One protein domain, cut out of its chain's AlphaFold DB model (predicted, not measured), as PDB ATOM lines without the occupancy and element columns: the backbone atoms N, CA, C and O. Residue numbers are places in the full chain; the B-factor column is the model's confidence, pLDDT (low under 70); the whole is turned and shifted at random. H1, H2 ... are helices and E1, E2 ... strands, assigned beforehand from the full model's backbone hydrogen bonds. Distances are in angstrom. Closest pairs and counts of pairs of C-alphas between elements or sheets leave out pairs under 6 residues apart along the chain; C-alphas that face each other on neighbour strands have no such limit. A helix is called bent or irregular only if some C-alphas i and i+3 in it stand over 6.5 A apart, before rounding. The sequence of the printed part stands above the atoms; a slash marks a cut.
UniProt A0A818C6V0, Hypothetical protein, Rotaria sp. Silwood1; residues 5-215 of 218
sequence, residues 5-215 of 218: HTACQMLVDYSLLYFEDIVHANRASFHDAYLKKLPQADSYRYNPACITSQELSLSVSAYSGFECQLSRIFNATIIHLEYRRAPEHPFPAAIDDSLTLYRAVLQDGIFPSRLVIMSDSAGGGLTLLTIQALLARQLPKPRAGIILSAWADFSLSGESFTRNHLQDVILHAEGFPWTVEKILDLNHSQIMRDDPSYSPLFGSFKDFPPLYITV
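This is residues 5 to 215 of the 218 residues of the protein "Hypothetical protein" of Rotaria sp. Silwood1 (UniProt A0A818C6V0). A small twisted sheet of four short strands has H5 packed over one face, along E2 and E3, while H4, on the same face, meets H5 at a steep tilt with its residues 94 to 99 alone and comes near E2. Long loops link the parts round this core; H6 and H7 lie off the sheet toward one end of the longest axis, and H2 lies toward the other end. The printed part has 211 residues with seven named helices and four named strands, in the order H1 E1 H2 H3 H4 E2 H5 E3 H6 H7 E4; under half of the residues are in named elements, and the class is mixed, helices and strands. The sheet is mixed, in the order E1, E2, E3, E4, and the whole is compact, with a radius of gyration of the C-alphas of 17.1 A and spans of 49 by 39 by 32 A.

H1, residues 5 to 10, begins at C-alpha 5 (-17.811, 35.711, 20.805). E1 is residues 16 to 19, and H2 residues 27 to 37. H3, residues 58 to 73, is 24.4 A long and irregular, with C-alphas 62 and 65 7.2 A apart and a kink of 42 degrees near residue 65. H4, residues 93 to 107, is 21.1 A long. E2, residues 115 to 120, is 17.0 A long, and H5, residues 121 to 136, 23.0 A. E3 is residues 144 to 148, and H6 residues 160 to 163. H7, residues 173 to 184, is only just irregular, with C-alphas 174 and 177 6.9 A apart. E4, residues 211 to 214, ends at C-alpha 214 (-43.073, 34.832, 10.610).

E1 and E2 are antiparallel, with N 16 and O 118 2.7 A apart, within hydrogen-bond range. E2 and E3 are parallel, with N 146 and O 117 at 2.8 A, and E3 and E4 are parallel, with N 147 and O 212 at 2.8 A. Residues 78 to 79 pair antiparallel with residues 17 to 18 of E1. E2, H5, E3 and E3, H6 H7, E4 are strand-helix-strand units, two parallel neighbour strands with helices between, each with a right-handed crossover. H4 and H5 with the sheet form two layers, one of helices and one of strands. H5 is on the sheet, over E2 and E3, at a height over the sheet of 9.5 A; the closest C-alphas of H5 and E3 are those of Gly 124 and Ile 147, 5.1 A apart. H4 touches H5 with residues 94 to 99 alone, at a steep tilt of 59 degrees; their closest C-alphas are those of Ile 95 and Thr 130, 5.8 A apart. H2 and H4 are close but not clearly touching, with the C-alphas of Tyr 34 and Ala 104 closest at 7.1 A. H3 is only just not on the sheet, with 4 pairs of C-alphas within 10 A. H1 and H7 only just touch, with 3 pairs of C-alphas within 8 A, the closest being those of Cys 8 and Thr 179 at 6.7 A. H6 and H7 are close but not clearly touching, with the C-alphas of Phe 161 and Ala 173 closest at 6.1 A. Every O i to N i+4 pair is within hydrogen-bond range in H1, H4 and H5, against 2 of 7 in H2, with 1 of 8 O i to N i+3 pairs, 8 of 12 in H3 and 6 of 8 in H7; H6 is too short for such a pair.

The two C-alphas farthest apart, those of Val 23 and Ser 189, are 51.9 A apart. The printed part has no cut. The links H2 to H3, H3 to H4, E3 to H6 and H7 to E4 are long, the last with 26 residues. The mean pLDDT of the printed part is 73.9, and residues 5 to 63 and 187 to 189 are under 70.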
ATOM      1  N   HIS A   5     -16.892  35.965  19.702       34.62
ATOM      2  CA  HIS A   5     -17.811  35.711  20.805       34.62
ATOM      3  C   HIS A   5     -19.171  36.388  20.580       34.62
ATOM      4  O   HIS A   5     -20.217  35.783  20.800       34.62
ATOM      5  N   THR A   6     -19.167  37.608  20.044       35.22
ATOM      6  CA  THR A   6     -20.375  38.372  19.715       35.22
ATOM      7  C   THR A   6     -21.155  37.752  18.549       35.22
ATOM      8  O   THR A   6     -22.377  37.779  18.572       35.22
ATOM      9  N   ALA A   7     -20.498  37.152  17.550       31.84
ATOM     10  CA  ALA A   7     -21.173  36.504  16.418       31.84
ATOM     11  C   ALA A   7     -21.938  35.233  16.836       31.84
ATOM     12  O   ALA A   7     -23.091  35.063  16.449       31.84
ATOM     13  N   CYS A   8     -21.345  34.388  17.692       31.56
ATOM     14  CA  CYS A   8     -22.059  33.260  18.306       31.56
ATOM     15  C   CYS A   8     -23.147  33.729  19.286       31.56
ATOM     16  O   CYS A   8     -24.211  33.119  19.349       31.56
ATOM     17  N   GLN A   9     -22.922  34.835  20.006       36.31
ATOM     18  CA  GLN A   9     -23.926  35.424  20.900       36.31
ATOM     19  C   GLN A   9     -25.107  36.067  20.147       36.31
ATOM     20  O   GLN A   9     -26.229  36.053  20.652       36.31
ATOM     21  N   MET A  10     -24.882  36.585  18.934       31.14
ATOM     22  CA  MET A  10     -25.909  37.203  18.079       31.14
ATOM     23  C   MET A  10     -26.780  36.196  17.325       31.14
ATOM     24  O   MET A  10     -27.822  36.575  16.799       31.14
ATOM     25  N   LEU A  11     -26.410  34.914  17.315       37.00
ATOM     26  CA  LEU A  11     -27.158  33.844  16.651       37.00
ATOM     27  C   LEU A  11     -28.151  33.144  17.591       37.00
ATOM     28  O   LEU A  11     -28.440  31.973  17.427       37.00
ATOM     29  N   VAL A  12     -28.757  33.927  18.484       40.72
ATOM     30  CA  VAL A  12     -30.068  33.705  19.124       40.72
ATOM     31  C   VAL A  12     -30.090  32.800  20.349       40.72
ATOM     32  O   VAL A  12     -29.415  31.776  20.418       40.72
ATOM     33  N   ASP A  13     -30.878  33.249  21.328       47.19
ATOM     34  CA  ASP A  13     -31.067  32.693  22.665       47.19
ATOM     35  C   ASP A  13     -32.555  32.663  22.967       47.19
ATOM     36  O   ASP A  13     -33.043  33.560  23.656       47.19
ATOM     37  N   TYR A  14     -33.306  31.675  22.473       52.94
ATOM     38  CA  TYR A  14     -34.613  31.523  23.094       52.94
ATOM     39  C   TYR A  14     -35.310  30.176  22.950       52.94
ATOM     40  O   TYR A  14     -35.227  29.484  21.938       52.94
ATOM     41  N   SER A  15     -36.074  29.829  23.978       46.53
ATOM     42  CA  SER A  15     -37.211  28.915  23.930       46.53
ATOM     43  C   SER A  15     -38.194  29.373  25.008       46.53
ATOM     44  O   SER A  15     -37.988  29.119  26.191       46.53
ATOM     45  N   LEU A  16     -39.243  30.083  24.603       50.03
ATOM     46  CA  LEU A  16     -40.412  30.394  25.416       50.03
ATOM     47  C   LEU A  16     -41.168  29.105  25.678       50.03
ATOM     48  O   LEU A  16     -41.494  28.397  24.730       50.03
ATOM     49  N   LEU A  17     -41.561  28.860  26.918       49.94
ATOM     50  CA  LEU A  17     -42.732  28.034  27.199       49.94
ATOM     51  C   LEU A  17     -43.851  28.956  27.673       49.94
ATOM     52  O   LEU A  17     -43.724  29.617  28.703       49.94
ATOM     53  N   TYR A  18     -44.909  29.033  26.874       53.88
ATOM     54  CA  TYR A  18     -46.125  29.795  27.151       53.88
ATOM     55  C   TYR A  18     -47.176  28.914  27.831       53.88
ATOM     56  O   TYR A  18     -47.270  27.727  27.511       53.88
ATOM     57  N   PHE A  19     -47.976  29.513  28.724       55.94
ATOM     58  CA  PHE A  19     -49.037  28.854  29.493       55.94
ATOM     59  C   PHE A  19     -50.345  29.644  29.465       55.94
ATOM     60  O   PHE A  19     -50.339  30.840  29.741       55.94
ATOM     61  N   GLU A  20     -51.471  28.953  29.290       43.25
ATOM     62  CA  GLU A  20     -52.779  29.448  29.742       43.25
ATOM     63  C   GLU A  20     -53.047  28.954  31.180       43.25
ATOM     64  O   GLU A  20     -52.977  27.753  31.474       43.25
ATOM     65  N   ASP A  21     -53.354  29.894  32.079       41.41
ATOM     66  CA  ASP A  21     -53.836  29.692  33.453       41.41
ATOM     67  C   ASP A  21     -52.941  28.872  34.401       41.41
ATOM     68  O   ASP A  21     -53.276  27.750  34.795       41.41
ATOM     69  N   ILE A  22     -51.853  29.477  34.891       42.56
ATOM     70  CA  ILE A  22     -51.187  29.027  36.124       42.56
ATOM     71  C   ILE A  22     -51.568  29.972  37.269       42.56
ATOM     72  O   ILE A  22     -50.845  30.898  37.630       42.56
ATOM     73  N   VAL A  23     -52.726  29.713  37.876       37.06
ATOM     74  CA  VAL A  23     -53.094  30.288  39.185       37.06
ATOM     75  C   VAL A  23     -52.537  29.431  40.343       37.06
ATOM     76  O   VAL A  23     -52.560  29.865  41.491       37.06
ATOM     77  N   HIS A  24     -51.965  28.244  40.073       36.31
ATOM     78  CA  HIS A  24     -51.667  27.256  41.125       36.31
ATOM     79  C   HIS A  24     -50.255  26.649  41.192       36.31
ATOM     80  O   HIS A  24     -49.990  25.940  42.161       36.31
ATOM     81  N   ALA A  25     -49.318  26.943  40.281       41.56
ATOM     82  CA  ALA A  25     -47.926  26.550  40.525       41.56
ATOM     83  C   ALA A  25     -47.327  27.501  41.569       41.56
ATOM     84  O   ALA A  25     -47.305  28.723  41.398       41.56
ATOM     85  N   ASN A  26     -46.908  26.940  42.697       40.81
ATOM     86  CA  ASN A  26     -46.392  27.682  43.833       40.81
ATOM     87  C   ASN A  26     -45.140  28.471  43.395       40.81
ATOM     88  O   ASN A  26     -44.091  27.902  43.120       40.81
ATOM     89  N   ARG A  27     -45.247  29.802  43.281       43.88
ATOM     90  CA  ARG A  27     -44.226  30.671  42.649       43.88
ATOM     91  C   ARG A  27     -42.829  30.563  43.282       43.88
ATOM     92  O   ARG A  27     -41.845  30.847  42.609       43.88
ATOM     93  N   ALA A  28     -42.751  30.144  44.546       39.28
ATOM     94  CA  ALA A  28     -41.506  29.911  45.278       39.28
ATOM     95  C   ALA A  28     -40.868  28.538  44.992       39.28
ATOM     96  O   ALA A  28     -39.655  28.400  45.107       39.28
ATOM     97  N   SER A  29     -41.642  27.526  44.577       44.78
ATOM     98  CA  SER A  29     -41.092  26.201  44.262       44.78
ATOM     99  C   SER A  29     -40.425  26.149  42.889       44.78
ATOM    100  O   SER A  29     -39.631  25.248  42.652       44.78
ATOM    101  N   PHE A  30     -40.692  27.104  41.993       46.34
ATOM    102  CA  PHE A  30     -40.150  27.067  40.634       46.34
ATOM    103  C   PHE A  30     -38.631  27.347  40.580       46.34
ATOM    104  O   PHE A  30     -37.873  26.611  39.956       46.34
ATOM    105  N   HIS A  31     -38.141  28.367  41.289       43.06
ATOM    106  CA  HIS A  31     -36.705  28.683  41.301       43.06
ATOM    107  C   HIS A  31     -35.877  27.554  41.953       43.06
ATOM    108  O   HIS A  31     -34.882  27.098  41.392       43.06
ATOM    109  N   ASP A  32     -36.341  27.035  43.096       40.28
ATOM    110  CA  ASP A  32     -35.630  26.006  43.865       40.28
ATOM    111  C   ASP A  32     -35.771  24.578  43.308       40.28
ATOM    112  O   ASP A  32     -34.858  23.770  43.487       40.28
ATOM    113  N   ALA A  33     -36.880  24.233  42.641       44.47
ATOM    114  CA  ALA A  33     -37.101  22.869  42.152       44.47
ATOM    115  C   ALA A  33     -36.570  22.614  40.732       44.47
ATOM    116  O   ALA A  33     -36.288  21.454  40.422       44.47
ATOM    117  N   TYR A  34     -36.438  23.655  39.899       47.00
ATOM    118  CA  TYR A  34     -36.133  23.518  38.468       47.00
ATOM    119  C   TYR A  34     -34.690  23.888  38.142       47.00
ATOM    120  O   TYR A  34     -33.968  23.069  37.585       47.00
ATOM    121  N   LEU A  35     -34.239  25.074  38.553       45.47
ATOM    122  CA  LEU A  35     -32.924  25.596  38.166       45.47
ATOM    123  C   LEU A  35     -31.798  24.834  38.877       45.47
ATOM    124  O   LEU A  35     -30.843  24.413  38.240       45.47
ATOM    125  N   LYS A  36     -31.976  24.499  40.165       44.81
ATOM    126  CA  LYS A  36     -31.006  23.719  40.965       44.81
ATOM    127  C   LYS A  36     -30.769  22.278  40.498       44.81
ATOM    128  O   LYS A  36     -29.787  21.670  40.917       44.81
ATOM    129  N   LYS A  37     -31.665  21.706  39.685       41.66
ATOM    130  CA  LYS A  37     -31.558  20.320  39.187       41.66
ATOM    131  C   LYS A  37     -30.968  20.227  37.781       41.66
ATOM    132  O   LYS A  37     -30.659  19.123  37.336       41.66
ATOM    133  N   LEU A  38     -30.829  21.357  37.093       43.66
ATOM    134  CA  LEU A  38     -30.150  21.431  35.809       43.66
ATOM    135  C   LEU A  38     -28.629  21.429  36.044       43.66
ATOM    136  O   LEU A  38     -28.160  21.993  37.039       43.66
ATOM    137  N   PRO A  39     -27.827  20.801  35.166       37.75
ATOM    138  CA  PRO A  39     -26.382  20.988  35.196       37.75
ATOM    139  C   PRO A  39     -26.089  22.491  35.057       37.75
ATOM    140  O   PRO A  39     -26.596  23.107  34.126       37.75
ATOM    141  N   GLN A  40     -25.297  23.062  35.974       46.47
ATOM    142  CA  GLN A  40     -25.007  24.510  36.065       46.47
ATOM    143  C   GLN A  40     -26.221  25.393  36.426       46.47
ATOM    144  O   GLN A  40     -26.548  26.343  35.732       46.47
ATOM    145  N   ALA A  41     -26.866  25.113  37.559       38.06
ATOM    146  CA  ALA A  41     -28.024  25.846  38.084       38.06
ATOM    147  C   ALA A  41     -27.948  27.389  38.079       38.06
ATOM    148  O   ALA A  41     -28.989  28.042  38.014       38.06
ATOM    149  N   ASP A  42     -26.745  27.963  38.137       38.84
ATOM    150  CA  ASP A  42     -26.516  29.411  38.179       38.84
ATOM    151  C   ASP A  42     -26.763  30.118  36.829       38.84
ATOM    152  O   ASP A  42     -26.856  31.345  36.795       38.84
ATOM    153  N   SER A  43     -26.889  29.378  35.718       39.50
ATOM    154  CA  SER A  43     -27.090  29.953  34.379       39.50
ATOM    155  C   SER A  43     -28.552  30.173  33.998       39.50
ATOM    156  O   SER A  43     -28.812  30.811  32.992       39.50
ATOM    157  N   TYR A  44     -29.521  29.663  34.762       39.56
ATOM    158  CA  TYR A  44     -30.934  29.729  34.385       39.56
ATOM    159  C   TYR A  44     -31.663  30.787  35.217       39.56
ATOM    160  O   TYR A  44     -31.727  30.687  36.442       39.56
ATOM    161  N   ARG A  45     -32.258  31.802  34.579       48.81
ATOM    162  CA  ARG A  45     -33.014  32.853  35.280       48.81
ATOM    163  C   ARG A  45     -34.520  32.663  35.124       48.81
ATOM    164  O   ARG A  45     -35.060  32.564  34.029       48.81
ATOM    165  N   TYR A  46     -35.216  32.663  36.256       41.44
ATOM    166  CA  TYR A  46     -36.676  32.685  36.315       41.44
ATOM    167  C   TYR A  46     -37.170  34.133  36.370       41.44
ATOM    168  O   TYR A  46     -36.771  34.878  37.265       41.44
ATOM    169  N   ASN A  47     -38.063  34.523  35.455       46.28
ATOM    170  CA  ASN A  47     -38.700  35.842  35.449       46.28
ATOM    171  C   ASN A  47     -40.214  35.711  35.722       46.28
ATOM    172  O   ASN A  47     -41.016  35.653  34.787       46.28
ATOM    173  N   PRO A  48     -40.636  35.639  37.001       41.38
ATOM    174  CA  PRO A  48     -42.043  35.604  37.370       41.38
ATOM    175  C   PRO A  48     -42.642  36.997  37.215       41.38
ATOM    176  O   PRO A  48     -42.769  37.725  38.190       41.38
ATOM    177  N   ALA A  49     -43.022  37.368  35.996       38.84
ATOM    178  CA  ALA A  49     -43.730  38.613  35.713       38.84
ATOM    179  C   ALA A  49     -42.997  39.879  36.206       38.84
ATOM    180  O   ALA A  49     -43.259  40.402  37.284       38.84
ATOM    181  N   CYS A  50     -42.130  40.417  35.347       44.34
ATOM    182  CA  CYS A  50     -41.588  41.774  35.420       44.34
ATOM    183  C   CYS A  50     -41.157  42.230  36.824       44.34
ATOM    184  O   CYS A  50     -41.746  43.145  37.401       44.34
ATOM    185  N   ILE A  51     -40.059  41.669  37.323       30.11
ATOM    186  CA  ILE A  51     -39.172  42.404  38.223       30.11
ATOM    187  C   ILE A  51     -37.807  42.411  37.551       30.11
ATOM    188  O   ILE A  51     -37.138  41.388  37.444       30.11
ATOM    189  N   THR A  52     -37.426  43.579  37.041       31.73
ATOM    190  CA  THR A  52     -36.078  43.851  36.551       31.73
ATOM    191  C   THR A  52     -35.105  43.702  37.720       31.73
ATOM    192  O   THR A  52     -35.005  44.610  38.546       31.73
ATOM    193  N   SER A  53     -34.393  42.580  37.817       28.34
ATOM    194  CA  SER A  53     -33.164  42.509  38.605       28.34
ATOM    195  C   SER A  53     -31.973  42.678  37.664       28.34
ATOM    196  O   SER A  53     -31.715  41.875  36.768       28.34
ATOM    197  N   GLN A  54     -31.292  43.809  37.838       28.47
ATOM    198  CA  GLN A  54     -30.031  44.150  37.194       28.47
ATOM    199  C   GLN A  54     -28.933  43.208  37.690       28.47
ATOM    200  O   GLN A  54     -28.255  43.528  38.655       28.47
ATOM    201  N   GLU A  55     -28.715  42.086  37.017       26.92
ATOM    202  CA  GLU A  55     -27.387  41.473  36.972       26.92
ATOM    203  C   GLU A  55     -27.135  40.991  35.545       26.92
ATOM    204  O   GLU A  55     -27.892  40.186  35.003       26.92
ATOM    205  N   LEU A  56     -26.111  41.579  34.922       28.45
ATOM    206  CA  LEU A  56     -25.750  41.408  33.520       28.45
ATOM    207  C   LEU A  56     -25.390  39.946  33.208       28.45
ATOM    208  O   LEU A  56     -24.262  39.513  33.418       28.45
ATOM    209  N   SER A  57     -26.346  39.232  32.620       31.11
ATOM    210  CA  SER A  57     -26.119  38.332  31.489       31.11
ATOM    211  C   SER A  57     -26.776  39.002  30.275       31.11
ATOM    212  O   SER A  57     -27.900  39.513  30.371       31.11
ATOM    213  N   LEU A  58     -26.066  39.102  29.149       35.06
ATOM    214  CA  LEU A  58     -26.570  39.764  27.936       35.06
ATOM    215  C   LEU A  58     -27.852  39.099  27.379       35.06
ATOM    216  O   LEU A  58     -28.600  39.770  26.675       35.06
ATOM    217  N   SER A  59     -28.151  37.840  27.735       50.81
ATOM    218  CA  SER A  59     -29.291  37.069  27.205       50.81
ATOM    219  C   SER A  59     -30.645  37.537  27.762       50.81
ATOM    220  O   SER A  59     -31.478  38.062  27.028       50.81
ATOM    221  N   VAL A  60     -30.872  37.450  29.075       54.00
ATOM    222  CA  VAL A  60     -32.181  37.778  29.680       54.00
ATOM    223  C   VAL A  60     -32.498  39.265  29.599       54.00
ATOM    224  O   VAL A  60     -33.653  39.656  29.424       54.00
ATOM    225  N   SER A  61     -31.477  40.117  29.694       57.97
ATOM    226  CA  SER A  61     -31.672  41.566  29.629       57.97
ATOM    227  C   SER A  61     -32.248  42.016  28.278       57.97
ATOM    228  O   SER A  61     -33.168  42.838  28.272       57.97
ATOM    229  N   ALA A  62     -31.799  41.425  27.165       62.94
ATOM    230  CA  ALA A  62     -32.237  41.783  25.815       62.94
ATOM    231  C   ALA A  62     -33.704  41.409  25.523       62.94
ATOM    232  O   ALA A  62     -34.430  42.200  24.919       62.94
ATOM    233  N   TYR A  63     -34.167  40.246  25.997       69.94
ATOM    234  CA  TYR A  63     -35.523  39.742  25.718       69.94
ATOM    235  C   TYR A  63     -36.560  40.125  26.776       69.94
ATOM    236  O   TYR A  63     -37.758  40.123  26.485       69.94
ATOM    237  N   SER A  64     -36.122  40.538  27.971       71.12
ATOM    238  CA  SER A  64     -37.007  40.842  29.105       71.12
ATOM    239  C   SER A  64     -38.161  41.787  28.760       71.12
ATOM    240  O   SER A  64     -39.288  41.574  29.207       71.12
ATOM    241  N   GLY A  65     -37.908  42.818  27.947       76.44
ATOM    242  CA  GLY A  65     -38.930  43.771  27.521       76.44
ATOM    243  C   GLY A  65     -40.008  43.124  26.651       76.44
ATOM    244  O   GLY A  65     -41.198  43.305  26.910       76.44
ATOM    245  N   PHE A  66     -39.593  42.345  25.652       78.06
ATOM    246  CA  PHE A  66     -40.490  41.648  24.731       78.06
ATOM    247  C   PHE A  66     -41.311  40.579  25.457       78.06
ATOM    248  O   PHE A  66     -42.538  40.575  25.374       78.06
ATOM    249  N   GLU A  67     -40.659  39.750  26.268       75.38
ATOM    250  CA  GLU A  67     -41.310  38.719  27.076       75.38
ATOM    251  C   GLU A  67     -42.317  39.315  28.062       75.38
ATOM    252  O   GLU A  67     -43.457  38.864  28.142       75.38
ATOM    253  N   CYS A  68     -41.952  40.392  28.765       74.00
ATOM    254  CA  CYS A  68     -42.877  41.097  29.651       74.00
ATOM    255  C   CYS A  68     -44.140  41.569  28.917       74.00
ATOM    256  O   CYS A  68     -45.235  41.516  29.483       74.00
ATOM    257  N   GLN A  69     -44.014  42.040  27.673       77.81
ATOM    258  CA  GLN A  69     -45.172  42.441  26.874       77.81
ATOM    259  C   GLN A  69     -46.029  41.236  26.486       77.81
ATOM    260  O   GLN A  69     -47.241  41.275  26.686       77.81
ATOM    261  N   LEU A  70     -45.423  40.147  26.012       75.94
ATOM    262  CA  LEU A  70     -46.153  38.926  25.657       75.94
ATOM    263  C   LEU A  70     -46.884  38.327  26.861       75.94
ATOM    264  O   LEU A  70     -48.064  37.998  26.764       75.94
ATOM    265  N   SER A  71     -46.212  38.249  28.012       73.62
ATOM    266  CA  SER A  71     -46.793  37.759  29.263       73.62
ATOM    267  C   SER A  71     -48.046  38.551  29.642       73.62
ATOM    268  O   SER A  71     -49.059  37.957  30.007       73.62
ATOM    269  N   ARG A  72     -48.016  39.884  29.490       76.00
ATOM    270  CA  ARG A  72     -49.174  40.754  29.754       76.00
ATOM    271  C   ARG A  72     -50.283  40.594  28.720       76.00
ATOM    272  O   ARG A  72     -51.437  40.462  29.109       76.00
ATOM    273  N   ILE A  73     -49.944  40.622  27.431       79.31
ATOM    274  CA  ILE A  73     -50.919  40.555  26.329       79.31
ATOM    275  C   ILE A  73     -51.688  39.238  26.375       79.31
ATOM    276  O   ILE A  73     -52.905  39.228  26.203       79.31
ATOM    277  N   PHE A  74     -50.986  38.138  26.635       73.56
ATOM    278  CA  PHE A  74     -51.577  36.808  26.614       73.56
ATOM    279  C   PHE A  74     -51.911  36.246  27.999       73.56
ATOM    280  O   PHE A  74     -52.310  35.087  28.087       73.56
ATOM    281  N   ASN A  75     -51.748  37.040  29.064       71.44
ATOM    282  CA  ASN A  75     -51.947  36.627  30.457       71.44
ATOM    283  C   ASN A  75     -51.275  35.279  30.781       71.44
ATOM    284  O   ASN A  75     -51.899  34.348  31.292       71.44
ATOM    285  N   ALA A  76     -49.992  35.175  30.442       70.31
ATOM    286  CA  ALA A  76     -49.261  33.919  30.464       70.31
ATOM    287  C   ALA A  76     -47.982  33.998  31.280       70.31
ATOM    288  O   ALA A  76     -47.314  35.032  31.346       70.31
ATOM    289  N   THR A  77     -47.613  32.866  31.870       74.56
ATOM    290  CA  THR A  77     -46.273  32.684  32.424       74.56
ATOM    291  C   THR A  77     -45.285  32.462  31.275       74.56
ATOM    292  O   THR A  77     -45.633  31.898  30.241       74.56
ATOM    293  N   ILE A  78     -44.062  32.949  31.450       73.25
ATOM    294  CA  ILE A  78     -42.967  32.773  30.503       73.25
ATOM    295  C   ILE A  78     -41.823  32.118  31.256       73.25
ATOM    296  O   ILE A  78     -41.384  32.633  32.285       73.25
ATOM    297  N   ILE A  79     -41.355  30.981  30.749       74.12
ATOM    298  CA  ILE A  79     -40.062  30.431  31.150       74.12
ATOM    299  C   ILE A  79     -39.068  30.765  30.051       74.12
ATOM    300  O   ILE A  79     -39.286  30.396  28.898       74.12
ATOM    301  N   HIS A  80     -37.998  31.452  30.438       75.88
ATOM    302  CA  HIS A  80     -36.851  31.712  29.587       75.88
ATOM    303  C   HIS A  80     -35.794  30.630  29.827       75.88
ATOM    304  O   HIS A  80     -35.419  30.367  30.971       75.88
ATOM    305  N   LEU A  81     -35.337  29.990  28.752       76.69
ATOM    306  CA  LEU A  81     -34.277  28.989  28.800       76.69
ATOM    307  C   LEU A  81     -32.957  29.598  28.326       76.69
ATOM    308  O   LEU A  81     -32.767  29.812  27.132       76.69
ATOM    309  N   GLU A  82     -32.028  29.787  29.259       79.00
ATOM    310  CA  GLU A  82     -30.614  30.021  28.951       79.00
ATOM    311  C   GLU A  82     -29.934  28.663  28.712       79.00
ATOM    312  O   GLU A  82     -29.362  28.065  29.624       79.00
ATOM    313  N   TYR A  83     -30.076  28.115  27.503       79.56
ATOM    314  CA  TYR A  83     -29.445  26.840  27.151       79.56
ATOM    315  C   TYR A  83     -27.935  26.990  26.959       79.56
ATOM    316  O   TYR A  83     -27.419  28.056  26.619       79.56
ATOM    317  N   ARG A  84     -27.217  25.881  27.121       85.50
ATOM    318  CA  ARG A  84     -25.785  25.792  26.850       85.50
ATOM    319  C   ARG A  84     -25.487  26.080  25.373       85.50
ATOM    320  O   ARG A  84     -26.124  25.516  24.483       85.50
ATOM    321  N   ARG A  85     -24.509  26.957  25.123       81.12
ATOM    322  CA  ARG A  85     -24.195  27.501  23.792       81.12
ATOM    323  C   ARG A  85     -22.857  27.004  23.265       81.12
ATOM    324  O   ARG A  85     -21.930  26.750  24.027       81.12
ATOM    325  N   ALA A  86     -22.760  26.937  21.946       83.25
ATOM    326  CA  ALA A  86     -21.499  26.762  21.249       83.25
ATOM    327  C   ALA A  86     -20.661  28.058  21.275       83.25
ATOM    328  O   ALA A  86     -21.235  29.151  21.222       83.25
ATOM    329  N   PRO A  87     -19.321  27.960  21.247       83.19
ATOM    330  CA  PRO A  87     -18.524  26.734  21.109       83.19
ATOM    331  C   PRO A  87     -18.278  25.956  22.412       83.19
ATOM    332  O   PRO A  87     -17.773  24.841  22.354       83.19
ATOM    333  N   GLU A  88     -18.602  26.506  23.582       84.94
ATOM    334  CA  GLU A  88     -18.319  25.878  24.883       84.94
ATOM    335  C   GLU A  88     -19.103  24.571  25.079       84.94
ATOM    336  O   GLU A  88     -18.635  23.623  25.715       84.94
ATOM    337  N   HIS A  89     -20.302  24.523  24.505       84.50
ATOM    338  CA  HIS A  89     -21.217  23.396  24.527       84.50
ATOM    339  C   HIS A  89     -21.842  23.208  23.136       84.50
ATOM    340  O   HIS A  89     -22.922  23.741  22.863       84.50
ATOM    341  N   PRO A  90     -21.162  22.484  22.234       89.19
ATOM    342  CA  PRO A  90     -21.658  22.247  20.885       89.19
ATOM    343  C   PRO A  90     -22.889  21.329  20.876       89.19
ATOM    344  O   PRO A  90     -23.358  20.825  21.903       89.19
ATOM    345  N   PHE A  91     -23.435  21.119  19.683       87.56
ATOM    346  CA  PHE A  91     -24.526  20.195  19.420       87.56
ATOM    347  C   PHE A  91     -24.259  18.814  20.062       87.56
ATOM    348  O   PHE A  91     -23.149  18.295  19.948       87.56
ATOM    349  N   PRO A  92     -25.259  18.182  20.711       92.50
ATOM    350  CA  PRO A  92     -26.673  18.566  20.800       92.50
ATOM    351  C   PRO A  92     -27.061  19.302  22.102       92.50
ATOM    352  O   PRO A  92     -28.231  19.264  22.483       92.50
ATOM    353  N   ALA A  93     -26.131  19.973  22.800       88.94
ATOM    354  CA  ALA A  93     -26.357  20.475  24.166       88.94
ATOM    355  C   ALA A  93     -27.641  21.312  24.343       88.94
ATOM    356  O   ALA A  93     -28.408  21.068  25.275       88.94
ATOM    357  N   ALA A  94     -27.926  22.235  23.419       86.06
ATOM    358  CA  ALA A  94     -29.128  23.070  23.476       86.06
ATOM    359  C   ALA A  94     -30.443  22.269  23.352       86.06
ATOM    360  O   ALA A  94     -31.448  22.605  23.988       86.06
ATOM    361  N   ILE A  95     -30.444  21.185  22.564       91.19
ATOM    362  CA  ILE A  95     -31.601  20.283  22.427       91.19
ATOM    363  C   ILE A  95     -31.814  19.528  23.737       91.19
ATOM    364  O   ILE A  95     -32.947  19.418  24.210       91.19
ATOM    365  N   ASP A  96     -30.736  19.034  24.343       91.69
ATOM    366  CA  ASP A  96     -30.804  18.314  25.614       91.69
ATOM    367  C   ASP A  96     -31.343  19.202  26.743       91.69
ATOM    368  O   ASP A  96     -32.184  18.754  27.530       91.69
ATOM    369  N   ASP A  97     -30.930  20.469  26.793       84.69
ATOM    370  CA  ASP A  97     -31.426  21.436  27.780       84.69
ATOM    371  C   ASP A  97     -32.918  21.733  27.562       84.69
ATOM    372  O   ASP A  97     -33.709  21.698  28.511       84.69
ATOM    373  N   SER A  98     -33.333  21.906  26.304       87.00
ATOM    374  CA  SER A  98     -34.738  22.129  25.928       87.00
ATOM    375  C   SER A  98     -35.634  20.947  26.310       87.00
ATOM    376  O   SER A  98     -36.702  21.122  26.904       87.00
ATOM    377  N   LEU A  99     -35.183  19.717  26.041       90.44
ATOM    378  CA  LEU A  99     -35.885  18.496  26.444       90.44
ATOM    379  C   LEU A  99     -35.945  18.340  27.964       90.44
ATOM    380  O   LEU A  99     -36.958  17.878  28.494       90.44
ATOM    381  N   THR A 100     -34.870  18.695  28.666       87.06
ATOM    382  CA  THR A 100     -34.809  18.607  30.128       87.06
ATOM    383  C   THR A 100     -35.816  19.558  30.762       87.06
ATOM    384  O   THR A 100     -36.619  19.118  31.589       87.06
ATOM    385  N   LEU A 101     -35.854  20.817  30.314       82.88
ATOM    386  CA  LEU A 101     -36.844  21.790  30.768       82.88
ATOM    387  C   LEU A 101     -38.272  21.326  30.458       82.88
ATOM    388  O   LEU A 101     -39.121  21.315  31.349       82.88
ATOM    389  N   TYR A 102     -38.537  20.891  29.224       85.25
ATOM    390  CA  TYR A 102     -39.868  20.440  28.818       85.25
ATOM    391  C   TYR A 102     -40.367  19.277  29.685       85.25
ATOM    392  O   TYR A 102     -41.498  19.290  30.174       85.25
ATOM    393  N   ARG A 103     -39.513  18.278  29.945       87.69
ATOM    394  CA  ARG A 103     -39.855  17.141  30.815       87.69
ATOM    395  C   ARG A 103     -40.109  17.577  32.252       87.69
ATOM    396  O   ARG A 103     -41.045  17.062  32.859       87.69
ATOM    397  N   ALA A 104     -39.309  18.500  32.780       80.00
ATOM    398  CA  ALA A 104     -39.509  19.027  34.123       80.00
ATOM    399  C   ALA A 104     -40.876  19.724  34.236       80.00
ATOM    400  O   ALA A 104     -41.630  19.452  35.164       80.00
ATOM    401  N   VAL A 105     -41.241  20.541  33.244       79.25
ATOM    402  CA  VAL A 105     -42.546  21.217  33.176       79.25
ATOM    403  C   VAL A 105     -43.708  20.214  33.153       79.25
ATOM    404  O   VAL A 105     -44.689  20.395  33.874       79.25
ATOM    405  N   LEU A 106     -43.594  19.118  32.396       83.56
ATOM    406  CA  LEU A 106     -44.605  18.051  32.412       83.56
ATOM    407  C   LEU A 106     -44.700  17.341  33.772       83.56
ATOM    408  O   LEU A 106     -45.794  16.972  34.200       83.56
ATOM    409  N   GLN A 107     -43.569  17.138  34.452       84.94
ATOM    410  CA  GLN A 107     -43.522  16.509  35.775       84.94
ATOM    411  C   GLN A 107     -44.178  17.365  36.869       84.94
ATOM    412  O   GLN A 107     -44.668  16.798  37.843       84.94
ATOM    413  N   ASP A 108     -44.265  18.687  36.684       74.31
ATOM    414  CA  ASP A 108     -45.024  19.595  37.564       74.31
ATOM    415  C   ASP A 108     -46.546  19.480  37.401       74.31
ATOM    416  O   ASP A 108     -47.309  20.173  38.071       74.31
ATOM    417  N   GLY A 109     -47.012  18.644  36.469       80.94
ATOM    418  CA  GLY A 109     -48.428  18.511  36.144       80.94
ATOM    419  C   GLY A 109     -48.929  19.545  35.138       80.94
ATOM    420  O   GLY A 109     -50.141  19.656  34.936       80.94
ATOM    421  N   ILE A 110     -48.037  20.285  34.473       79.38
ATOM    422  CA  ILE A 110     -48.455  21.179  33.399       79.38
ATOM    423  C   ILE A 110     -48.735  20.355  32.142       79.38
ATOM    424  O   ILE A 110     -47.870  19.664  31.605       79.38
ATOM    425  N   PHE A 111     -49.975  20.432  31.664       86.62
ATOM    426  CA  PHE A 111     -50.410  19.647  30.518       86.62
ATOM    427  C   PHE A 111     -49.771  20.136  29.207       86.62
ATOM    428  O   PHE A 111     -49.774  21.340  28.947       86.62
ATOM    429  N   PRO A 112     -49.355  19.222  28.308       89.44
ATOM    430  CA  PRO A 112     -48.803  19.571  26.993       89.44
ATOM    431  C   PRO A 112     -49.729  20.467  26.158       89.44
ATOM    432  O   PRO A 112     -49.276  21.342  25.428       89.44
ATOM    433  N   SER A 113     -51.048  20.299  26.316       90.00
ATOM    434  CA  SER A 113     -52.089  21.095  25.651       90.00
ATOM    435  C   SER A 113     -52.135  22.565  26.075       90.00
ATOM    436  O   SER A 113     -52.855  23.345  25.444       90.00
ATOM    437  N   ARG A 114     -51.381  22.932  27.117       83.69
ATOM    438  CA  ARG A 114     -51.180  24.301  27.603       83.69
ATOM    439  C   ARG A 114     -49.792  24.851  27.288       83.69
ATOM    440  O   ARG A 114     -49.559  26.003  27.606       83.69
ATOM    441  N   LEU A 115     -48.901  24.057  26.692       83.88
ATOM    442  CA  LEU A 115     -47.534  24.468  26.377       83.88
ATOM    443  C   LEU A 115     -47.447  24.978  24.947       83.88
ATOM    444  O   LEU A 115     -47.841  24.274  24.024       83.88
ATOM    445  N   VAL A 116     -46.870  26.155  24.742       85.38
ATOM    446  CA  VAL A 116     -46.442  26.610  23.413       85.38
ATOM    447  C   VAL A 116     -44.952  26.899  23.465       85.38
ATOM    448  O   VAL A 116     -44.509  27.565  24.397       85.38
ATOM    449  N   ILE A 117     -44.195  26.385  22.490       89.19
ATOM    450  CA  ILE A 117     -42.766  26.689  22.355       89.19
ATOM    451  C   ILE A 117     -42.616  27.884  21.418       89.19
ATOM    452  O   ILE A 117     -43.124  27.830  20.300       89.19
ATOM    453  N   MET A 118     -41.945  28.955  21.837       85.50
ATOM    454  CA  MET A 118     -41.702  30.110  20.967       85.50
ATOM    455  C   MET A 118     -40.239  30.517  20.926       85.50
ATOM    456  O   MET A 118     -39.574  30.527  21.950       85.50
ATOM    457  N   SER A 119     -39.740  30.884  19.751       85.25
ATOM    458  CA  SER A 119     -38.370  31.364  19.610       85.25
ATOM    459  C   SER A 119     -38.140  32.124  18.307       85.25
ATOM    460  O   SER A 119     -38.987  32.099  17.412       85.25
ATOM    461  N   ASP A 120     -37.000  32.788  18.186       86.81
ATOM    462  CA  ASP A 120     -36.533  33.451  16.980       86.81
ATOM    463  C   ASP A 120     -35.261  32.800  16.404       86.81
ATOM    464  O   ASP A 120     -34.614  31.979  17.047       86.81
ATOM    465  N   SER A 121     -34.958  33.075  15.137       88.94
ATOM    466  CA  SER A 121     -33.753  32.666  14.399       88.94
ATOM    467  C   SER A 121     -33.169  31.294  14.776       88.94
ATOM    468  O   SER A 121     -33.848  30.296  14.502       88.94
ATOM    469  N   ALA A 122     -31.974  31.160  15.361       85.88
ATOM    470  CA  ALA A 122     -31.429  29.828  15.668       85.88
ATOM    471  C   ALA A 122     -32.244  29.076  16.728       85.88
ATOM    472  O   ALA A 122     -32.389  27.856  16.647       85.88
ATOM    473  N   GLY A 123     -32.850  29.794  17.673       86.38
ATOM    474  CA  GLY A 123     -33.783  29.210  18.627       86.38
ATOM    475  C   GLY A 123     -35.089  28.735  17.960       86.38
ATOM    476  O   GLY A 123     -35.732  27.786  18.416       86.38
ATOM    477  N   GLY A 124     -35.463  29.319  16.821       89.62
ATOM    478  CA  GLY A 124     -36.514  28.824  15.935       89.62
ATOM    479  C   GLY A 124     -36.166  27.459  15.339       89.62
ATOM    480  O   GLY A 124     -36.989  26.544  15.370       89.62
ATOM    481  N   GLY A 125     -34.924  27.286  14.879       92.69
ATOM    482  CA  GLY A 125     -34.379  25.977  14.502       92.69
ATOM    483  C   GLY A 125     -34.386  24.992  15.675       92.69
ATOM    484  O   GLY A 125     -34.889  23.875  15.546       92.69
ATOM    485  N   LEU A 126     -33.938  25.435  16.854       92.44
ATOM    486  CA  LEU A 126     -33.971  24.653  18.092       92.44
ATOM    487  C   LEU A 126     -35.392  24.233  18.488       92.44
ATOM    488  O   LEU A 126     -35.590  23.112  18.951       92.44
ATOM    489  N   THR A 127     -36.395  25.085  18.267       93.19
ATOM    490  CA  THR A 127     -37.809  24.760  18.506       93.19
ATOM    491  C   THR A 127     -38.248  23.589  17.630       93.19
ATOM    492  O   THR A 127     -38.849  22.634  18.128       93.19
ATOM    493  N   LEU A 128     -37.905  23.617  16.337       96.19
ATOM    494  CA  LEU A 128     -38.213  22.527  15.408       96.19
ATOM    495  C   LEU A 128     -37.505  21.227  15.817       96.19
ATOM    496  O   LEU A 128     -38.156  20.186  15.917       96.19
ATOM    497  N   LEU A 129     -36.206  21.301  16.120       95.88
ATOM    498  CA  LEU A 129     -35.400  20.159  16.568       95.88
ATOM    499  C   LEU A 129     -35.911  19.580  17.893       95.88
ATOM    500  O   LEU A 129     -35.993  18.363  18.053       95.88
ATOM    501  N   THR A 130     -36.331  20.430  18.829       94.75
ATOM    502  CA  THR A 130     -36.920  20.008  20.105       94.75
ATOM    503  C   THR A 130     -38.230  19.264  19.875       94.75
ATOM    504  O   THR A 130     -38.428  18.189  20.438       94.75
ATOM    505  N   ILE A 131     -39.115  19.770  19.010       96.19
ATOM    506  CA  ILE A 131     -40.372  19.087  18.671       96.19
ATOM    507  C   ILE A 131     -40.095  17.731  18.004       96.19
ATOM    508  O   ILE A 131     -40.702  16.734  18.399       96.19
ATOM    509  N   GLN A 132     -39.148  17.650  17.063       96.25
ATOM    510  CA  GLN A 132     -38.730  16.372  16.465       96.25
ATOM    511  C   GLN A 132     -38.218  15.404  17.530       96.25
ATOM    512  O   GLN A 132     -38.608  14.236  17.560       96.25
ATOM    513  N   ALA A 133     -37.391  15.898  18.447       95.31
ATOM    514  CA  ALA A 133     -36.818  15.115  19.524       95.31
ATOM    515  C   ALA A 133     -37.872  14.609  20.527       95.31
ATOM    516  O   ALA A 133     -37.725  13.488  21.028       95.31
ATOM    517  N   LEU A 134     -38.929  15.387  20.795       95.62
ATOM    518  CA  LEU A 134     -40.092  14.968  21.587       95.62
ATOM    519  C   LEU A 134     -40.859  13.844  20.882       95.62
ATOM    520  O   LEU A 134     -41.107  12.803  21.493       95.62
ATOM    521  N   LEU A 135     -41.175  14.021  19.595       96.69
ATOM    522  CA  LEU A 135     -41.900  13.030  18.793       96.69
ATOM    523  C   LEU A 135     -41.119  11.714  18.675       96.69
ATOM    524  O   LEU A 135     -41.679  10.644  18.909       96.69
ATOM    525  N   ALA A 136     -39.813  11.783  18.406       95.75
ATOM    526  CA  ALA A 136     -38.936  10.614  18.326       95.75
ATOM    527  C   ALA A 136     -38.885   9.822  19.646       95.75
ATOM    528  O   ALA A 136     -38.789   8.596  19.639       95.75
ATOM    529  N   ARG A 137     -38.988  10.517  20.786       95.88
ATOM    530  CA  ARG A 137     -39.021   9.919  22.133       95.88
ATOM    531  C   ARG A 137     -40.431   9.546  22.598       95.88
ATOM    532  O   ARG A 137     -40.585   9.141  23.747       95.88
ATOM    533  N   GLN A 138     -41.445   9.685  21.738       96.06
ATOM    534  CA  GLN A 138     -42.857   9.447  22.066       96.06
ATOM    535  C   GLN A 138     -43.331  10.271  23.277       96.06
ATOM    536  O   GLN A 138     -44.214   9.858  24.029       96.06
ATOM    537  N   LEU A 139     -42.737  11.453  23.473       95.06
ATOM    538  CA  LEU A 139     -43.183  12.412  24.474       95.06
ATOM    539  C   LEU A 139     -44.346  13.240  23.913       95.06
ATOM    540  O   LEU A 139     -44.393  13.505  22.708       95.06
ATOM    541  N   PRO A 140     -45.288  13.687  24.763       95.56
ATOM    542  CA  PRO A 140     -46.385  14.527  24.307       95.56
ATOM    543  C   PRO A 140     -45.873  15.825  23.678       95.56
ATOM    544  O   PRO A 140     -45.091  16.548  24.298       95.56
ATOM    545  N   LYS A 141     -46.341  16.143  22.470       95.06
ATOM    546  CA  LYS A 141     -46.026  17.405  21.788       95.06
ATOM    547  C   LYS A 141     -46.697  18.608  22.472       95.06
ATOM    548  O   LYS A 141     -47.771  18.430  23.058       95.06
ATOM    549  N   PRO A 142     -46.113  19.817  22.376       94.12
ATOM    550  CA  PRO A 142     -46.762  21.029  22.864       94.12
ATOM    551  C   PRO A 142     -48.035  21.320  22.060       94.12
ATOM    552  O   PRO A 142     -48.262  20.762  20.984       94.12
ATOM    553  N   ARG A 143     -48.863  22.235  22.561       94.06
ATOM    554  CA  ARG A 143     -50.052  22.756  21.882       94.06
ATOM    555  C   ARG A 143     -49.718  23.370  20.523       94.06
ATOM    556  O   ARG A 143     -50.459  23.139  19.574       94.06
ATOM    557  N   ALA A 144     -48.654  24.168  20.449       93.56
ATOM    558  CA  ALA A 144     -48.229  24.875  19.241       93.56
ATOM    559  C   ALA A 144     -46.744  25.276  19.310       93.56
ATOM    560  O   ALA A 144     -46.124  25.214  20.376       93.56
ATOM    561  N   GLY A 145     -46.204  25.710  18.172       92.50
ATOM    562  CA  GLY A 145     -44.927  26.418  18.069       92.50
ATOM    563  C   GLY A 145     -45.103  27.817  17.466       92.50
ATOM    564  O   GLY A 145     -45.913  27.987  16.557       92.50
ATOM    565  N   ILE A 146     -44.353  28.811  17.939       91.50
ATOM    566  CA  ILE A 146     -44.294  30.165  17.360       91.50
ATOM    567  C   ILE A 146     -42.837  30.458  17.001       91.50
ATOM    568  O   ILE A 146     -41.965  30.421  17.859       91.50
ATOM    569  N   ILE A 147     -42.550  30.729  15.734       92.12
ATOM    570  CA  ILE A 147     -41.179  30.822  15.238       92.12
ATOM    571  C   ILE A 147     -40.989  32.121  14.461       92.12
ATOM    572  O   ILE A 147     -41.687  32.381  13.481       92.12
ATOM    573  N   LEU A 148     -40.018  32.928  14.883       89.75
ATOM    574  CA  LEU A 148     -39.716  34.225  14.286       89.75
ATOM    575  C   LEU A 148     -38.395  34.140  13.504       89.75
ATOM    576  O   LEU A 148     -37.321  34.084  14.081       89.75
ATOM    577  N   SER A 149     -38.458  34.126  12.177       90.69
ATOM    578  CA  SER A 149     -37.298  34.141  11.272       90.69
ATOM    579  C   SER A 149     -36.325  32.974  11.478       90.69
ATOM    580  O   SER A 149     -35.128  33.197  11.594       90.69
ATOM    581  N   ALA A 150     -36.837  31.738  11.533       91.94
ATOM    582  CA  ALA A 150     -36.062  30.532  11.845       91.94
ATOM    583  C   ALA A 150     -34.776  30.376  11.015       91.94
ATOM    584  O   ALA A 150     -34.817  30.430   9.784       91.94
ATOM    585  N   TRP A 151     -33.678  30.011  11.674       92.25
ATOM    586  CA  TRP A 151     -32.539  29.386  11.014       92.25
ATOM    587  C   TRP A 151     -32.685  27.863  11.108       92.25
ATOM    588  O   TRP A 151     -32.459  27.265  12.156       92.25
ATOM    589  N   ALA A 152     -33.139  27.247  10.015       93.81
ATOM    590  CA  ALA A 152     -33.496  25.824   9.949       93.81
ATOM    591  C   ALA A 152     -32.634  25.007   8.962       93.81
ATOM    592  O   ALA A 152     -32.876  23.813   8.782       93.81
ATOM    593  N   ASP A 153     -31.666  25.653   8.310       93.50
ATOM    594  CA  ASP A 153     -30.848  25.091   7.237       93.50
ATOM    595  C   ASP A 153     -29.373  25.469   7.433       93.50
ATOM    596  O   ASP A 153     -28.975  26.610   7.181       93.50
ATOM    597  N   PHE A 154     -28.548  24.513   7.865       91.56
ATOM    598  CA  PHE A 154     -27.100  24.708   7.972       91.56
ATOM    599  C   PHE A 154     -26.368  24.537   6.637       91.56
ATOM    600  O   PHE A 154     -25.187  24.871   6.560       91.56
ATOM    601  N   SER A 155     -27.031  24.068   5.571       90.12
ATOM    602  CA  SER A 155     -26.461  24.006   4.215       90.12
ATOM    603  C   SER A 155     -26.388  25.370   3.547       90.12
ATOM    604  O   SER A 155     -25.585  25.547   2.629       90.12
ATOM    605  N   LEU A 156     -27.147  26.342   4.067       88.44
ATOM    606  CA  LEU A 156     -27.239  27.708   3.550       88.44
ATOM    607  C   LEU A 156     -27.733  27.723   2.095       88.44
ATOM    608  O   LEU A 156     -27.317  28.553   1.289       88.44
ATOM    609  N   SER A 157     -28.610  26.777   1.752       91.12
ATOM    610  CA  SER A 157     -29.081  26.548   0.383       91.12
ATOM    611  C   SER A 157     -30.165  27.531  -0.068       91.12
ATOM    612  O   SER A 157     -30.447  27.642  -1.261       91.12
ATOM    613  N   GLY A 158     -30.787  28.247   0.873       90.69
ATOM    614  CA  GLY A 158     -31.873  29.177   0.581       90.69
ATOM    615  C   GLY A 158     -31.436  30.346  -0.306       90.69
ATOM    616  O   GLY A 158     -30.535  31.102   0.047       90.69
ATOM    617  N   GLU A 159     -32.146  30.571  -1.415       91.12
ATOM    618  CA  GLU A 159     -31.873  31.664  -2.370       91.12
ATOM    619  C   GLU A 159     -31.856  33.058  -1.708       91.12
ATOM    620  O   GLU A 159     -31.164  33.974  -2.161       91.12
ATOM    621  N   SER A 160     -32.580  33.229  -0.594       88.69
ATOM    622  CA  SER A 160     -32.587  34.466   0.191       88.69
ATOM    623  C   SER A 160     -31.209  34.858   0.727       88.69
ATOM    624  O   SER A 160     -30.970  36.054   0.853       88.69
ATOM    625  N   PHE A 161     -30.291  33.912   0.964       85.25
ATOM    626  CA  PHE A 161     -28.914  34.231   1.367       85.25
ATOM    627  C   PHE A 161     -28.179  35.061   0.314       85.25
ATOM    628  O   PHE A 161     -27.365  35.907   0.667       85.25
ATOM    629  N   THR A 162     -28.474  34.851  -0.972       85.56
ATOM    630  CA  THR A 162     -27.920  35.658  -2.065       85.56
ATOM    631  C   THR A 162     -28.785  36.882  -2.337       85.56
ATOM    632  O   THR A 162     -28.276  37.998  -2.412       85.56
ATOM    633  N   ARG A 163     -30.106  36.696  -2.461       89.00
ATOM    634  CA  ARG A 163     -31.042  37.765  -2.840       89.00
ATOM    635  C   ARG A 163     -31.079  38.915  -1.828       89.00
ATOM    636  O   ARG A 163     -31.131  40.070  -2.241       89.00
ATOM    637  N   ASN A 164     -31.044  38.609  -0.531       87.00
ATOM    638  CA  ASN A 164     -31.151  39.603   0.540       87.00
ATOM    639  C   ASN A 164     -29.791  40.025   1.107       87.00
ATOM    640  O   ASN A 164     -29.757  40.838   2.022       87.00
ATOM    641  N   HIS A 165     -28.678  39.533   0.556       82.62
ATOM    642  CA  HIS A 165     -27.334  39.750   1.098       82.62
ATOM    643  C   HIS A 165     -26.990  41.229   1.369       82.62
ATOM    644  O   HIS A 165     -26.342  41.547   2.359       82.62
ATOM    645  N   LEU A 166     -27.437  42.138   0.492       83.19
ATOM    646  CA  LEU A 166     -27.203  43.584   0.621       83.19
ATOM    647  C   LEU A 166     -28.309  44.327   1.388       83.19
ATOM    648  O   LEU A 166     -28.189  45.533   1.595       83.19
ATOM    649  N   GLN A 167     -29.401  43.644   1.735       85.31
ATOM    650  CA  GLN A 167     -30.550  44.232   2.426       85.31
ATOM    651  C   GLN A 167     -30.578  43.849   3.908       85.31
ATOM    652  O   GLN A 167     -30.981  44.670   4.726       85.31
ATOM    653  N   ASP A 168     -30.096  42.652   4.256       80.31
ATOM    654  CA  ASP A 168     -29.988  42.216   5.645       80.31
ATOM    655  C   ASP A 168     -28.860  42.980   6.356       80.31
ATOM    656  O   ASP A 168     -27.674  42.829   6.057       80.31
ATOM    657  N   VAL A 169     -29.249  43.854   7.284       77.00
ATOM    658  CA  VAL A 169     -28.327  44.728   8.025       77.00
ATOM    659  C   VAL A 169     -27.715  44.054   9.254       77.00
ATOM    660  O   VAL A 169     -26.868  44.656   9.916       77.00
ATOM    661  N   ILE A 170     -28.164  42.840   9.590       72.69
ATOM    662  CA  ILE A 170     -27.761  42.107  10.796       72.69
ATOM    663  C   ILE A 170     -26.980  40.846  10.420       72.69
ATOM    664  O   ILE A 170     -25.922  40.578  10.991       72.69
ATOM    665  N   LEU A 171     -27.495  40.061   9.474       75.06
ATOM    666  CA  LEU A 171     -26.988  38.739   9.133       75.06
ATOM    667  C   LEU A 171     -26.247  38.769   7.796       75.06
ATOM    668  O   LEU A 171     -26.831  38.843   6.718       75.06
ATOM    669  N   HIS A 172     -24.927  38.623   7.877       70.94
ATOM    670  CA  HIS A 172     -24.060  38.493   6.712       70.94
ATOM    671  C   HIS A 172     -23.754  37.019   6.431       70.94
ATOM    672  O   HIS A 172     -23.274  36.292   7.306       70.94
ATOM    673  N   ALA A 173     -24.029  36.585   5.198       71.88
ATOM    674  CA  ALA A 173     -23.915  35.194   4.757       71.88
ATOM    675  C   ALA A 173     -22.516  34.589   4.995       71.88
ATOM    676  O   ALA A 173     -22.389  33.393   5.252       71.88
ATOM    677  N   GLU A 174     -21.466  35.410   4.962       76.69
ATOM    678  CA  GLU A 174     -20.067  34.998   5.093       76.69
ATOM    679  C   GLU A 174     -19.727  34.417   6.469       76.69
ATOM    680  O   GLU A 174     -18.805  33.607   6.574       76.69
ATOM    681  N   GLY A 175     -20.452  34.807   7.521       76.44
ATOM    682  CA  GLY A 175     -20.205  34.320   8.882       76.44
ATOM    683  C   GLY A 175     -20.780  32.929   9.154       76.44
ATOM    684  O   GLY A 175     -20.278  32.207  10.013       76.44
ATOM    685  N   PHE A 176     -21.809  32.524   8.406       82.31
ATOM    686  CA  PHE A 176     -22.577  31.313   8.700       82.31
ATOM    687  C   PHE A 176     -21.776  30.007   8.601       82.31
ATOM    688  O   PHE A 176     -21.933  29.183   9.502       82.31
ATOM    689  N   PRO A 177     -20.907  29.776   7.591       84.50
ATOM    690  CA  PRO A 177     -20.119  28.544   7.518       84.50
ATOM    691  C   PRO A 177     -19.279  28.297   8.776       84.50
ATOM    692  O   PRO A 177     -19.307  27.200   9.332       84.50
ATOM    693  N   TRP A 178     -18.606  29.343   9.260       82.44
ATOM    694  CA  TRP A 178     -17.799  29.278  10.474       82.44
ATOM    695  C   TRP A 178     -18.667  29.040  11.718       82.44
ATOM    696  O   TRP A 178     -18.308  28.231  12.573       82.44
ATOM    697  N   THR A 179     -19.841  29.677  11.809       83.62
ATOM    698  CA  THR A 179     -20.767  29.417  12.921       83.62
ATOM    699  C   THR A 179     -21.253  27.970  12.921       83.62
ATOM    700  O   THR A 179     -21.246  27.338  13.974       83.62
ATOM    701  N   VAL A 180     -21.643  27.413  11.769       87.25
ATOM    702  CA  VAL A 180     -22.089  26.010  11.669       87.25
ATOM    703  C   VAL A 180     -21.014  25.066  12.208       87.25
ATOM    704  O   VAL A 180     -21.320  24.163  12.982       87.25
ATOM    705  N   GLU A 181     -19.750  25.304  11.866       85.25
ATOM    706  CA  GLU A 181     -18.626  24.509  12.370       85.25
ATOM    707  C   GLU A 181     -18.492  24.593  13.892       85.25
ATOM    708  O   GLU A 181     -18.267  23.574  14.539       85.25
ATOM    709  N   LYS A 182     -18.684  25.777  14.488       85.19
ATOM    710  CA  LYS A 182     -18.671  25.938  15.950       85.19
ATOM    711  C   LYS A 182     -19.867  25.304  16.638       85.19
ATOM    712  O   LYS A 182     -19.697  24.729  17.706       85.19
ATOM    713  N   ILE A 183     -21.051  25.407  16.040       86.44
ATOM    714  CA  ILE A 183     -22.270  24.798  16.577       86.44
ATOM    715  C   ILE A 183     -22.139  23.283  16.596       86.44
ATOM    716  O   ILE A 183     -22.533  22.662  17.576       86.44
ATOM    717  N   LEU A 184     -21.598  22.687  15.534       87.56
ATOM    718  CA  LEU A 184     -21.526  21.237  15.417       87.56
ATOM    719  C   LEU A 184     -20.288  20.640  16.103       87.56
ATOM    720  O   LEU A 184     -20.363  19.500  16.544       87.56
ATOM    721  N   ASP A 185     -19.175  21.381  16.190       85.06
ATOM    722  CA  ASP A 185     -17.855  20.882  16.631       85.06
ATOM    723  C   ASP A 185     -17.457  19.561  15.942       85.06
ATOM    724  O   ASP A 185     -16.832  18.662  16.503       85.06
ATOM    725  N   LEU A 186     -17.867  19.430  14.680       72.94
ATOM    726  CA  LEU A 186     -17.550  18.299  13.825       72.94
ATOM    727  C   LEU A 186     -16.436  18.698  12.862       72.94
ATOM    728  O   LEU A 186     -16.376  19.829  12.376       72.94
ATOM    729  N   ASN A 187     -15.573  17.742  12.516       69.69
ATOM    730  CA  ASN A 187     -14.624  17.957  11.428       69.69
ATOM    731  C   ASN A 187     -15.392  18.261  10.134       69.69
ATOM    732  O   ASN A 187     -16.391  17.604   9.849       69.69
ATOM    733  N   HIS A 188     -14.894  19.183   9.301       64.44
ATOM    734  CA  HIS A 188     -15.563  19.564   8.046       64.44
ATOM    735  C   HIS A 188     -15.943  18.372   7.153       64.44
ATOM    736  O   HIS A 188     -16.955  18.419   6.465       64.44
ATOM    737  N   SER A 189     -15.154  17.291   7.167       62.22
ATOM    738  CA  SER A 189     -15.420  16.070   6.394       62.22
ATOM    739  C   SER A 189     -16.607  15.241   6.902       62.22
ATOM    740  O   SER A 189     -17.040  14.324   6.211       62.22
ATOM    741  N   GLN A 190     -17.113  15.536   8.099       70.88
ATOM    742  CA  GLN A 190     -18.216  14.835   8.760       70.88
ATOM    743  C   GLN A 190     -19.516  15.644   8.761       70.88
ATOM    744  O   GLN A 190     -20.569  15.096   9.078       70.88
ATOM    745  N   ILE A 191     -19.464  16.932   8.404       77.25
ATOM    746  CA  ILE A 191     -20.646  17.790   8.373       77.25
ATOM    747  C   ILE A 191     -21.397  17.554   7.059       77.25
ATOM    748  O   ILE A 191     -21.004  18.054   6.005       77.25
ATOM    749  N   MET A 192     -22.515  16.838   7.135       86.69
ATOM    750  CA  MET A 192     -23.537  16.840   6.089       86.69
ATOM    751  C   MET A 192     -24.517  17.960   6.407       86.69
ATOM    752  O   MET A 192     -25.422  17.797   7.211       86.69
ATOM    753  N   ARG A 193     -24.308  19.146   5.836       85.81
ATOM    754  CA  ARG A 193     -25.038  20.350   6.263       85.81
ATOM    755  C   ARG A 193     -26.566  20.267   6.102       85.81
ATOM    756  O   ARG A 193     -27.273  21.082   6.685       85.81
ATOM    757  N   ASP A 194     -27.069  19.312   5.335       92.88
ATOM    758  CA  ASP A 194     -28.481  18.989   5.141       92.88
ATOM    759  C   ASP A 194     -28.993  17.830   6.025       92.88
ATOM    760  O   ASP A 194     -30.133  17.394   5.873       92.88
ATOM    761  N   ASP A 195     -28.194  17.343   6.978       93.62
ATOM    762  CA  ASP A 195     -28.604  16.294   7.912       93.62
ATOM    763  C   ASP A 195     -29.776  16.782   8.788       93.62
ATOM    764  O   ASP A 195     -29.655  17.789   9.500       93.62
ATOM    765  N   PRO A 196     -30.916  16.067   8.794       94.25
ATOM    766  CA  PRO A 196     -32.111  16.487   9.518       94.25
ATOM    767  C   PRO A 196     -31.946  16.511  11.044       94.25
ATOM    768  O   PRO A 196     -32.810  17.053  11.729       94.25
ATOM    769  N   SER A 197     -30.872  15.932  11.595       91.19
ATOM    770  CA  SER A 197     -30.591  15.959  13.036       91.19
ATOM    771  C   SER A 197     -30.151  17.330  13.556       91.19
ATOM    772  O   SER A 197     -30.293  17.582  14.752       91.19
ATOM    773  N   TYR A 198     -29.671  18.221  12.681       91.88
ATOM    774  CA  TYR A 198     -29.309  19.605  13.020       91.88
ATOM    775  C   TYR A 198     -29.795  20.655  12.008       91.88
ATOM    776  O   TYR A 198     -29.853  21.833  12.351       91.88
ATOM    777  N   SER A 199     -30.233  20.244  10.814       95.06
ATOM    778  CA  SER A 199     -30.917  21.088   9.827       95.06
ATOM    779  C   SER A 199     -32.383  20.665   9.697       95.06
ATOM    780  O   SER A 199     -32.740  19.916   8.781       95.06
ATOM    781  N   PRO A 200     -33.271  21.121  10.601       95.38
ATOM    782  CA  PRO A 200     -34.641  20.619  10.685       95.38
ATOM    783  C   PRO A 200     -35.471  20.854   9.416       95.38
ATOM    784  O   PRO A 200     -36.474  20.161   9.242       95.38
ATOM    785  N   LEU A 201     -35.066  21.769   8.521       96.00
ATOM    786  CA  LEU A 201     -35.695  21.970   7.210       96.00
ATOM    787  C   LEU A 201     -35.786  20.673   6.392       96.00
ATOM    788  O   LEU A 201     -36.778  20.462   5.696       96.00
ATOM    789  N   PHE A 202     -34.780  19.802   6.492       96.94
ATOM    790  CA  PHE A 202     -34.717  18.543   5.742       96.94
ATOM    791  C   PHE A 202     -35.334  17.359   6.504       96.94
ATOM    792  O   PHE A 202     -35.332  16.227   6.021       96.94
ATOM    793  N   GLY A 203     -35.861  17.605   7.706       93.81
ATOM    794  CA  GLY A 203     -36.510  16.601   8.538       93.81
ATOM    795  C   GLY A 203     -37.989  16.391   8.210       93.81
ATOM    796  O   GLY A 203     -38.602  17.069   7.388       93.81
ATOM    797  N   SER A 204     -38.598  15.429   8.905       93.81
ATOM    798  CA  SER A 204     -40.042  15.202   8.829       93.81
ATOM    799  C   SER A 204     -40.792  16.177   9.734       93.81
ATOM    800  O   SER A 204     -40.471  16.305  10.916       93.81
ATOM    801  N   PHE A 205     -41.850  16.786   9.197       95.94
ATOM    802  CA  PHE A 205     -42.824  17.588   9.950       95.94
ATOM    803  C   PHE A 205     -44.109  16.808  10.262       95.94
ATOM    804  O   PHE A 205     -45.115  17.374  10.696       95.94
ATOM    805  N   LYS A 206     -44.108  15.491  10.027       96.56
ATOM    806  CA  LYS A 206     -45.245  14.633  10.359       96.56
ATOM    807  C   LYS A 206     -45.526  14.711  11.862       96.56
ATOM    808  O   LYS A 206     -44.608  14.697  12.674       96.56
ATOM    809  N   ASP A 207     -46.806  14.784  12.214       96.94
ATOM    810  CA  ASP A 207     -47.298  14.815  13.595       96.94
ATOM    811  C   ASP A 207     -46.870  16.041  14.416       96.94
ATOM    812  O   ASP A 207     -47.166  16.104  15.613       96.94
ATOM    813  N   PHE A 208     -46.285  17.062  13.783       97.69
ATOM    814  CA  PHE A 208     -46.023  18.343  14.431       97.69
ATOM    815  C   PHE A 208     -47.307  18.977  14.993       97.69
ATOM    816  O   PHE A 208     -48.430  18.669  14.564       97.69
ATOM    817  N   PRO A 209     -47.186  19.831  16.020       96.94
ATOM    818  CA  PRO A 209     -48.278  20.704  16.413       96.94
ATOM    819  C   PRO A 209     -48.445  21.837  15.380       96.94
ATOM    820  O   PRO A 209     -47.562  22.040  14.544       96.94
ATOM    821  N   PRO A 210     -49.551  22.597  15.422       97.69
ATOM    822  CA  PRO A 210     -49.671  23.836  14.660       97.69
ATOM    823  C   PRO A 210     -48.463  24.758  14.874       97.69
ATOM    824  O   PRO A 210     -48.013  24.938  16.008       97.69
ATOM    825  N   LEU A 211     -47.961  25.350  13.789       96.69
ATOM    826  CA  LEU A 211     -46.858  26.309  13.810       96.69
ATOM    827  C   LEU A 211     -47.340  27.671  13.308       96.69
ATOM    828  O   LEU A 211     -47.998  27.754  12.271       96.69
ATOM    829  N   TYR A 212     -46.971  28.734  14.015       95.25
ATOM    830  CA  TYR A 212     -47.044  30.106  13.526       95.25
ATOM    831  C   TYR A 212     -45.629  30.561  13.178       95.25
ATOM    832  O   TYR A 212     -44.777  30.612  14.061       95.25
ATOM    833  N   ILE A 213     -45.366  30.855  11.906       95.81
ATOM    834  CA  ILE A 213     -44.029  31.215  11.424       95.81
ATOM    835  C   ILE A 213     -44.093  32.594  10.778       95.81
ATOM    836  O   ILE A 213     -44.888  32.813   9.865       95.81
ATOM    837  N   THR A 214     -43.245  33.511  11.231       94.19
ATOM    838  CA  THR A 214     -43.073  34.832  10.610       94.19
ATOM    839  C   THR A 214     -41.657  34.986  10.108       94.19
ATOM    840  O   THR A 214     -40.739  34.441  10.706       94.19
ATOM    841  N   VAL A 215     -41.462  35.763   9.050       92.94
ATOM    842  CA  VAL A 215     -40.133  36.094   8.528       92.94
ATOM    843  C   VAL A 215     -40.158  37.504   7.943       92.94
ATOM    844  O   VAL A 215     -41.178  37.927   7.396       92.94
TER     845      VAL A 215